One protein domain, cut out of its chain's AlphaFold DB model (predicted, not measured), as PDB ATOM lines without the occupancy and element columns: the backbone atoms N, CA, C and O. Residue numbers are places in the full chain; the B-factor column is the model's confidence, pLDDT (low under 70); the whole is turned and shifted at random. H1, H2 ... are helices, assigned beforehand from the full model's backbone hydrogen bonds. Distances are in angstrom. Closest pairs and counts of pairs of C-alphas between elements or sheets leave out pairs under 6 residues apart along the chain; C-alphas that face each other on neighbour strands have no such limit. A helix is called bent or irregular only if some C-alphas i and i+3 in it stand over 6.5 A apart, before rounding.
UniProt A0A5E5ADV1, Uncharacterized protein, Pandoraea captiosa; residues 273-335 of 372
ATOM      1  N   LYS A 273       1.012  53.009 -37.476       90.69
ATOM      2  CA  LYS A 273       1.913  51.858 -37.566       90.69
ATOM      3  C   LYS A 273       1.260  50.520 -37.196       90.69
ATOM      4  O   LYS A 273       1.549  49.502 -37.817       90.69
ATOM      5  N   LEU A 274       0.392  50.492 -36.179       91.12
ATOM      6  CA  LEU A 274      -0.306  49.259 -35.800       91.12
ATOM      7  C   LEU A 274      -1.375  48.883 -36.831       91.12
ATOM      8  O   LEU A 274      -1.580  47.694 -37.065       91.12
ATOM      9  N   LYS A 275      -2.012  49.871 -37.475       90.44
ATOM     10  CA  LYS A 275      -2.946  49.632 -38.587       90.44
ATOM     11  C   LYS A 275      -2.230  49.005 -39.782       90.44
ATOM     12  O   LYS A 275      -2.726  48.018 -40.319       90.44
ATOM     13  N   ASP A 276      -1.044  49.505 -40.125       93.00
ATOM     14  CA  ASP A 276      -0.236  48.957 -41.222       93.00
ATOM     15  C   ASP A 276       0.153  47.497 -40.949       93.00
ATOM     16  O   ASP A 276       0.012  46.625 -41.808       93.00
ATOM     17  N   ILE A 277       0.574  47.192 -39.716       93.00
ATOM     18  CA  ILE A 277       0.905  45.820 -39.306       93.00
ATOM     19  C   ILE A 277      -0.336  44.916 -39.344       93.00
ATOM     20  O   ILE A 277      -0.248  43.783 -39.818       93.00
ATOM     21  N   LEU A 278      -1.491  45.404 -38.884       90.75
ATOM     22  CA  LEU A 278      -2.746  44.648 -38.916       90.75
ATOM     23  C   LEU A 278      -3.199  44.354 -40.356       90.75
ATOM     24  O   LEU A 278      -3.673  43.252 -40.626       90.75
ATOM     25  N   ALA A 279      -2.989  45.289 -41.289       90.44
ATOM     26  CA  ALA A 279      -3.259  45.087 -42.713       90.44
ATOM     27  C   ALA A 279      -2.323  44.038 -43.345       90.44
ATOM     28  O   ALA A 279      -2.753  43.231 -44.171       90.44
ATOM     29  N   LEU A 280      -1.052  44.005 -42.933       92.38
ATOM     30  CA  LEU A 280      -0.078  43.011 -43.400       92.38
ATOM     31  C   LEU A 280      -0.334  41.610 -42.819       92.38
ATOM     32  O   LEU A 280      -0.129  40.600 -43.504       92.38
ATOM     33  N   ALA A 281      -0.776  41.544 -41.565       91.56
ATOM     34  CA  ALA A 281      -0.964  40.313 -40.806       91.56
ATOM     35  C   ALA A 281      -2.354  40.245 -40.148       91.56
ATOM     36  O   ALA A 281      -2.448  40.270 -38.914       91.56
ATOM     37  N   PRO A 282      -3.436  40.123 -40.942       88.44
ATOM     38  CA  PRO A 282      -4.787  40.022 -40.404       88.44
ATOM     39  C   PRO A 282      -4.966  38.727 -39.602       88.44
ATOM     40  O   PRO A 282      -4.434  37.676 -39.970       88.44
ATOM     41  N   ALA A 283      -5.739  38.801 -38.515       86.88
ATOM     42  CA  ALA A 283      -5.941  37.691 -37.580       86.88
ATOM     43  C   ALA A 283      -6.532  36.436 -38.249       86.88
ATOM     44  O   ALA A 283      -6.152  35.320 -37.899       86.88
ATOM     45  N   ASP A 284      -7.390  36.614 -39.258       86.25
ATOM     46  CA  ASP A 284      -8.082  35.527 -39.966       86.25
ATOM     47  C   ASP A 284      -7.138  34.584 -40.730       86.25
ATOM     48  O   ASP A 284      -7.521  33.469 -41.082       86.25
ATOM     49  N   ARG A 285      -5.883  34.994 -40.969       88.69
ATOM     50  CA  ARG A 285      -4.862  34.124 -41.580       88.69
ATOM     51  C   ARG A 285      -4.351  33.036 -40.639       88.69
ATOM     52  O   ARG A 285      -3.666  32.122 -41.094       88.69
ATOM     53  N   PHE A 286      -4.635  33.131 -39.344       92.69
ATOM     54  CA  PHE A 286      -4.094  32.233 -38.332       92.69
ATOM     55  C   PHE A 286      -5.205  31.390 -37.716       92.69
ATOM     56  O   PHE A 286      -6.266  31.894 -37.358       92.69
ATOM     57  N   ALA A 287      -4.944  30.097 -37.520       89.38
ATOM     58  CA  ALA A 287      -5.928  29.200 -36.914       89.38
ATOM     59  C   ALA A 287      -6.177  29.521 -35.430       89.38
ATOM     60  O   ALA A 287      -7.243  29.228 -34.891       89.38
ATOM     61  N   THR A 288      -5.190  30.112 -34.744       94.31
ATOM     62  CA  THR A 288      -5.291  30.458 -33.322       94.31
ATOM     63  C   THR A 288      -4.714  31.838 -33.019       94.31
ATOM     64  O   THR A 288      -3.743  32.280 -33.633       94.31
ATOM     65  N   LYS A 289      -5.254  32.482 -31.978       94.50
ATOM     66  CA  LYS A 289      -4.756  33.771 -31.468       94.50
ATOM     67  C   LYS A 289      -3.285  33.711 -31.049       94.50
ATOM     68  O   LYS A 289      -2.535  34.644 -31.298       94.50
ATOM     69  N   THR A 290      -2.860  32.596 -30.451       95.69
ATOM     70  CA  THR A 290      -1.464  32.394 -30.039       95.69
ATOM     71  C   THR A 290      -0.530  32.328 -31.244       95.69
ATOM     72  O   THR A 290       0.537  32.929 -31.202       95.69
ATOM     73  N   GLN A 291      -0.923  31.652 -32.330       95.50
ATOM     74  CA  GLN A 291      -0.130  31.630 -33.567       95.50
ATOM     75  C   GLN A 291      -0.009  33.024 -34.182       95.50
ATOM     76  O   GLN A 291       1.092  33.415 -34.561       95.50
ATOM     77  N   HIS A 292      -1.105  33.788 -34.223       96.62
ATOM     78  CA  HIS A 292      -1.068  35.183 -34.671       96.62
ATOM     79  C   HIS A 292      -0.122  36.021 -33.805       96.62
ATOM     80  O   HIS A 292       0.752  36.704 -34.328       96.62
ATOM     81  N   ALA A 293      -0.211  35.898 -32.478       96.50
ATOM     82  CA  ALA A 293       0.667  36.606 -31.552       96.50
ATOM     83  C   ALA A 293       2.150  36.217 -31.699       96.50
ATOM     84  O   ALA A 293       3.016  37.085 -31.617       96.50
ATOM     85  N   ILE A 294       2.454  34.935 -31.940       95.81
ATOM     86  CA  ILE A 294       3.820  34.467 -32.227       95.81
ATOM     87  C   ILE A 294       4.315  35.056 -33.550       95.81
ATOM     88  O   ILE A 294       5.455  35.508 -33.618       95.81
ATOM     89  N   TYR A 295       3.471  35.105 -34.582       95.88
ATOM     90  CA  TYR A 295       3.827  35.713 -35.863       95.88
ATOM     91  C   TYR A 295       4.153  37.209 -35.721       95.88
ATOM     92  O   TYR A 295       5.118  37.696 -36.313       95.88
ATOM     93  N   LEU A 296       3.410  37.926 -34.872       96.50
ATOM     94  CA  LEU A 296       3.656  39.341 -34.575       96.50
ATOM     95  C   LEU A 296       5.017  39.605 -33.903       96.50
ATOM     96  O   LEU A 296       5.488  40.740 -33.924       96.50
ATOM     97  N   LEU A 297       5.710  38.585 -33.379       95.62
ATOM     98  CA  LEU A 297       7.076  38.740 -32.854       95.62
ATOM     99  C   LEU A 297       8.108  39.115 -33.927       95.62
ATOM    100  O   LEU A 297       9.215  39.519 -33.574       95.62
ATOM    101  N   ARG A 298       7.759  39.025 -35.220       94.38
ATOM    102  CA  ARG A 298       8.610  39.485 -36.328       94.38
ATOM    103  C   ARG A 298       8.870  40.996 -36.293       94.38
ATOM    104  O   ARG A 298       9.863  41.444 -36.858       94.38
ATOM    105  N   TRP A 299       8.012  41.771 -35.628       95.31
ATOM    106  CA  TRP A 299       8.215  43.203 -35.414       95.31
ATOM    107  C   TRP A 299       8.797  43.440 -34.015       95.31
ATOM    108  O   TRP A 299       8.049  43.448 -33.033       95.31
ATOM    109  N   PRO A 300      10.121  43.658 -33.885       91.56
ATOM    110  CA  PRO A 300      10.767  43.787 -32.578       91.56
ATOM    111  C   PRO A 300      10.285  45.023 -31.807       91.56
ATOM    112  O   PRO A 300      10.325  45.061 -30.582       91.56
ATOM    113  N   GLU A 301       9.774  46.029 -32.496       93.38
ATOM    114  CA  GLU A 301       9.309  47.261 -31.865       93.38
ATOM    115  C   GLU A 301       7.951  47.108 -31.164       93.38
ATOM    116  O   GLU A 301       7.557  47.987 -30.404       93.38
ATOM    117  N   LEU A 302       7.234  45.998 -31.383       94.94
ATOM    118  CA  LEU A 302       5.954  45.770 -30.724       94.94
ATOM    119  C   LEU A 302       6.141  45.387 -29.257       94.94
ATOM    120  O   LEU A 302       6.871  44.446 -28.914       94.94
ATOM    121  N   THR A 303       5.412  46.084 -28.388       95.31
ATOM    122  CA  THR A 303       5.325  45.730 -26.973       95.31
ATOM    123  C   THR A 303       4.361  44.559 -26.766       95.31
ATOM    124  O   THR A 303       3.531  44.230 -27.618       95.31
ATOM    125  N   ALA A 304       4.408  43.935 -25.585       94.81
ATOM    126  CA  ALA A 304       3.441  42.897 -25.220       94.81
ATOM    127  C   ALA A 304       1.989  43.394 -25.242       94.81
ATOM    128  O   ALA A 304       1.078  42.614 -25.519       94.81
ATOM    129  N   ARG A 305       1.777  44.687 -24.973       93.50
ATOM    130  CA  ARG A 305       0.459  45.315 -25.032       93.50
ATOM    131  C   ARG A 305      -0.025  45.457 -26.473       93.50
ATOM    132  O   ARG A 305      -1.181  45.137 -26.732       93.50
ATOM    133  N   ASP A 306       0.850  45.853 -27.392       94.69
ATOM    134  CA  ASP A 306       0.501  45.990 -28.813       94.69
ATOM    135  C   ASP A 306       0.190  44.625 -29.429       94.69
ATOM    136  O   ASP A 306      -0.819  44.459 -30.108       94.69
ATOM    137  N   ILE A 307       0.998  43.608 -29.111       95.38
ATOM    138  CA  ILE A 307       0.748  42.228 -29.552       95.38
ATOM    139  C   ILE A 307      -0.573  41.710 -28.979       95.38
ATOM    140  O   ILE A 307      -1.335  41.058 -29.690       95.38
ATOM    141  N   ALA A 308      -0.871  42.001 -27.711       93.81
ATOM    142  CA  ALA A 308      -2.137  41.623 -27.088       93.81
ATOM    143  C   ALA A 308      -3.338  42.267 -27.792       93.81
ATOM    144  O   ALA A 308      -4.317  41.575 -28.069       93.81
ATOM    145  N   LEU A 309      -3.227  43.556 -28.123       92.50
ATOM    146  CA  LEU A 309      -4.252  44.303 -28.844       92.50
ATOM    147  C   LEU A 309      -4.482  43.714 -30.244       92.50
ATOM    148  O   LEU A 309      -5.609  43.358 -30.572       92.50
ATOM    149  N   LEU A 310      -3.414  43.520 -31.022       93.69
ATOM    150  CA  LEU A 310      -3.487  43.013 -32.399       93.69
ATOM    151  C   LEU A 310      -3.957  41.551 -32.493       93.69
ATOM    152  O   LEU A 310      -4.642  41.190 -33.443       93.69
ATOM    153  N   SER A 311      -3.604  40.705 -31.520       93.38
ATOM    154  CA  SER A 311      -3.984  39.276 -31.502       93.38
ATOM    155  C   SER A 311      -5.276  38.977 -30.734       93.38
ATOM    156  O   SER A 311      -5.678  37.813 -30.598       93.38
ATOM    157  N   HIS A 312      -5.928  40.005 -30.180       90.06
ATOM    158  CA  HIS A 312      -7.074  39.878 -29.275       90.06
ATOM    159  C   HIS A 312      -6.823  38.909 -28.101       90.06
ATOM    160  O   HIS A 312      -7.720  38.150 -27.686       90.06
ATOM    161  N   MET A 313      -5.588  38.889 -27.594       92.44
ATOM    162  CA  MET A 313      -5.177  38.136 -26.410       92.44
ATOM    163  C   MET A 313      -5.141  39.052 -25.187       92.44
ATOM    164  O   MET A 313      -4.945  40.257 -25.282       92.44
ATOM    165  N   LYS A 314      -5.286  38.478 -23.988       91.00
ATOM    166  CA  LYS A 314      -5.016  39.235 -22.760       91.00
ATOM    167  C   LYS A 314      -3.510  39.519 -22.654       91.00
ATOM    168  O   LYS A 314      -2.735  38.590 -22.893       91.00
ATOM    169  N   PRO A 315      -3.080  40.713 -22.202       92.69
ATOM    170  CA  PRO A 315      -1.659  41.019 -22.004       92.69
ATOM    171  C   PRO A 315      -0.930  40.006 -21.112       92.69
ATOM    172  O   PRO A 315       0.197  39.618 -21.405       92.69
ATOM    173  N   SER A 316      -1.604  39.494 -20.073       93.69
ATOM    174  CA  SER A 316      -1.083  38.416 -19.222       93.69
ATOM    175  C   SER A 316      -0.746  37.158 -20.023       93.69
ATOM    176  O   SER A 316       0.313  36.573 -19.846       93.69
ATOM    177  N   ASN A 317      -1.620  36.768 -20.952       95.44
ATOM    178  CA  ASN A 317      -1.438  35.567 -21.759       95.44
ATOM    179  C   ASN A 317      -0.314  35.757 -22.783       95.44
ATOM    180  O   ASN A 317       0.429  34.817 -23.040       95.44
ATOM    181  N   VAL A 318      -0.155  36.960 -23.339       96.62
ATOM    182  CA  VAL A 318       0.977  37.268 -24.225       96.62
ATOM    183  C   VAL A 318       2.297  37.159 -23.464       96.62
ATOM    184  O   VAL A 318       3.230  36.512 -23.936       96.62
ATOM    185  N   ASN A 319       2.368  37.707 -22.251       96.12
ATOM    186  CA  ASN A 319       3.565  37.593 -21.418       96.12
ATOM    187  C   ASN A 319       3.891  36.145 -21.036       96.12
ATOM    188  O   ASN A 319       5.060  35.769 -21.056       96.12
ATOM    189  N   THR A 320       2.882  35.327 -20.730       96.50
ATOM    190  CA  THR A 320       3.092  33.926 -20.339       96.50
ATOM    191  C   THR A 320       3.432  33.025 -21.522       96.50
ATOM    192  O   THR A 320       4.328  32.193 -21.416       96.50
ATOM    193  N   TYR A 321       2.722  33.160 -22.644       96.38
ATOM    194  CA  TYR A 321       2.778  32.176 -23.731       96.38
ATOM    195  C   TYR A 321       3.556  32.641 -24.958       96.38
ATOM    196  O   TYR A 321       4.006  31.799 -25.720       96.38
ATOM    197  N   VAL A 322       3.719  33.948 -25.176       96.62
ATOM    198  CA  VAL A 322       4.282  34.491 -26.425       96.62
ATOM    199  C   VAL A 322       5.672  35.078 -26.184       96.62
ATOM    200  O   VAL A 322       6.624  34.733 -26.881       96.62
ATOM    201  N   MET A 323       5.838  35.899 -25.146       95.56
ATOM    202  CA  MET A 323       7.121  36.550 -24.843       95.56
ATOM    203  C   MET A 323       8.298  35.597 -24.566       95.56
ATOM    204  O   MET A 323       9.419  35.937 -24.953       95.56
ATOM    205  N   PRO A 324       8.118  34.395 -23.981       95.50
ATOM    206  CA  PRO A 324       9.215  33.439 -23.860       95.50
ATOM    207  C   PRO A 324       9.783  32.998 -25.213       95.50
ATOM    208  O   PRO A 324      10.983  32.751 -25.306       95.50
ATOM    209  N   HIS A 325       8.970  32.951 -26.277       93.25
ATOM    210  CA  HIS A 325       9.467  32.652 -27.623       93.25
ATOM    211  C   HIS A 325      10.388  33.755 -28.133       93.25
ATOM    212  O   HIS A 325      11.437  33.452 -28.688       93.25
ATOM    213  N   ARG A 326      10.062  35.024 -27.862       91.50
ATOM    214  CA  ARG A 326      10.932  36.154 -28.206       91.50
ATOM    215  C   ARG A 326      12.300  36.040 -27.531       91.50
ATOM    216  O   ARG A 326      13.320  36.200 -28.189       91.50
ATOM    217  N   ARG A 327      12.327  35.687 -26.240       89.75
ATOM    218  CA  ARG A 327      13.585  35.461 -25.504       89.75
ATOM    219  C   ARG A 327      14.396  34.310 -26.092       89.75
ATOM    220  O   ARG A 327      15.604  34.445 -26.217       89.75
ATOM    221  N   ARG A 328      13.746  33.211 -26.490       90.19
ATOM    222  CA  ARG A 328      14.423  32.086 -27.159       90.19
ATOM    223  C   ARG A 328      15.020  32.503 -28.503       90.19
ATOM    224  O   ARG A 328      16.165  32.168 -28.759       90.19
ATOM    225  N   LEU A 329      14.283  33.270 -29.309       86.81
ATOM    226  CA  LEU A 329      14.767  33.772 -30.599       86.81
ATOM    227  C   LEU A 329      16.005  34.670 -30.441       86.81
ATOM    228  O   LEU A 329      16.959  34.515 -31.195       86.81
ATOM    229  N   HIS A 330      16.022  35.558 -29.442       84.25
ATOM    230  CA  HIS A 330      17.201  36.385 -29.155       84.25
ATOM    231  C   HIS A 330      18.358  35.576 -28.554       84.25
ATOM    232  O   HIS A 330      19.496  35.755 -28.970       84.25
ATOM    233  N   ALA A 331      18.079  34.628 -27.654       85.00
ATOM    234  CA  ALA A 331      19.110  33.765 -27.076       85.00
ATOM    235  C   ALA A 331      19.829  32.917 -28.140       85.00
ATOM    236  O   ALA A 331      21.022  32.659 -28.008       85.00
ATOM    237  N   THR A 332      19.141  32.509 -29.212       79.12
ATOM    238  CA  THR A 332      19.774  31.803 -30.340       79.12
ATOM    239  C   THR A 332      20.707  32.704 -31.155       79.12
ATOM    240  O   THR A 332      21.672  32.201 -31.716       79.12
ATOM    241  N   LEU A 333      20.453  34.016 -31.208       77.19
ATOM    242  CA  LEU A 333      21.310  34.979 -31.915       77.19
ATOM    243  C   LEU A 333      22.529  35.404 -31.088       77.19
ATOM    244  O   LEU A 333      23.586  35.656 -31.653       77.19
ATOM    245  N   GLU A 334      22.377  35.494 -29.766       76.25
ATOM    246  CA  GLU A 334      23.443  35.921 -28.850       76.25
ATOM    247  C   GLU A 334      24.290  34.772 -28.308       76.25
ATOM    248  O   GLU A 334      25.344  35.026 -27.730       76.25
ATOM    249  N   SER A 335      23.860  33.517 -28.476       62.94
ATOM    250  CA  SER A 335      24.715  32.382 -28.136       62.94
ATOM    251  C   SER A 335      25.956  32.465 -29.026       62.94
ATOM    252  O   SER A 335      25.808  32.301 -30.242       62.94
TER     253      SER A 335
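What this domain is: This is residues 273 to 335 of the 372 residues of an uncharacterized protein of Pandoraea captiosa (UniProt A0A5E5ADV1). Three short helices, H2, H3 and H4, pack on one another at steep angles as a small core, with H1 set at one end of H3 and H5 leading away from the core as an arm. Residues 330 to 335 stick out beyond the rest, and the H5 arm makes much of the length. The printed part has 63 residues with five named helices, H1 to H5 in chain order, and no named strand; the class is all helix. The whole is compact, with a radius of gyration of the C-alphas of 11.4 A, yet elongated in outline, with spans of 34 by 22 by 20 A.

How they stand to each other: H1, residues 273 to 280, and H3, residues 304 to 310, only just touch, with 3 pairs of C-alphas within 8 A; the closest are those of Leu 278 and Leu 310, 6.8 A apart. They run the same way at a steep tilt of 52 degrees. H1 is only just apart from H2, residues 289 to 298, with the closest C-alphas 8.5 A apart. H2 and H3 touch, closest at the C-alphas of Ala 293 and Ile 307, 6.0 A apart, at a steep tilt of 63 degrees, opposite ways. H3 is the hub, touching three helices. The third is H4, residues 315 to 321, about perpendicular to H3 at 77 degrees, with the C-alphas of Ala 308 and Pro 315 the closest at 5.1 A. H2 and H4 only just touch, with 3 pairs of C-alphas within 8 A, and stand about perpendicular at 85 degrees; the closest C-alphas are those of Ala 293 and Val 318, 7.4 A apart. H5, residues 323 to 334, meets H4 only through their link. H5 is close to H2 but not clearly touching, with the C-alphas of Leu 297 and Arg 326 the closest at 6.6 A, at a shallow tilt of 31 degrees, the same way. H1 is apart from both H4 and H5. In H1, H3 and H4 every O i to N i+4 pair is within hydrogen-bond range; in H2 4 of 6 are, and in H5 7 of 8.

Where its parts are: H1 begins at C-alpha 273, (1.913, 51.858, -37.566), and is 10.8 A long from first to last C-alpha. H2 is 15.3 A long; it is neither bent nor irregular, but only just: C-alphas 295 and 298 are 6.1 A apart. H3 and H4 are each 10.0 A long, and H3 begins at C-alpha 304, (3.441, 42.897, -25.220). H5 is 16.8 A long and ends at C-alpha 334, (23.443, 35.921, -28.850).

The domain as a whole: The C-alphas of Asp 284 and Ser 335, the two farthest apart, are 35.0 A apart. The printed part has no cut. The link from H1 to H2 is short, and those from H2 to H3, H3 to H4 and H4 to H5 are tight. The mean pLDDT of the printed part is 91.7, and residue 335 is under 70.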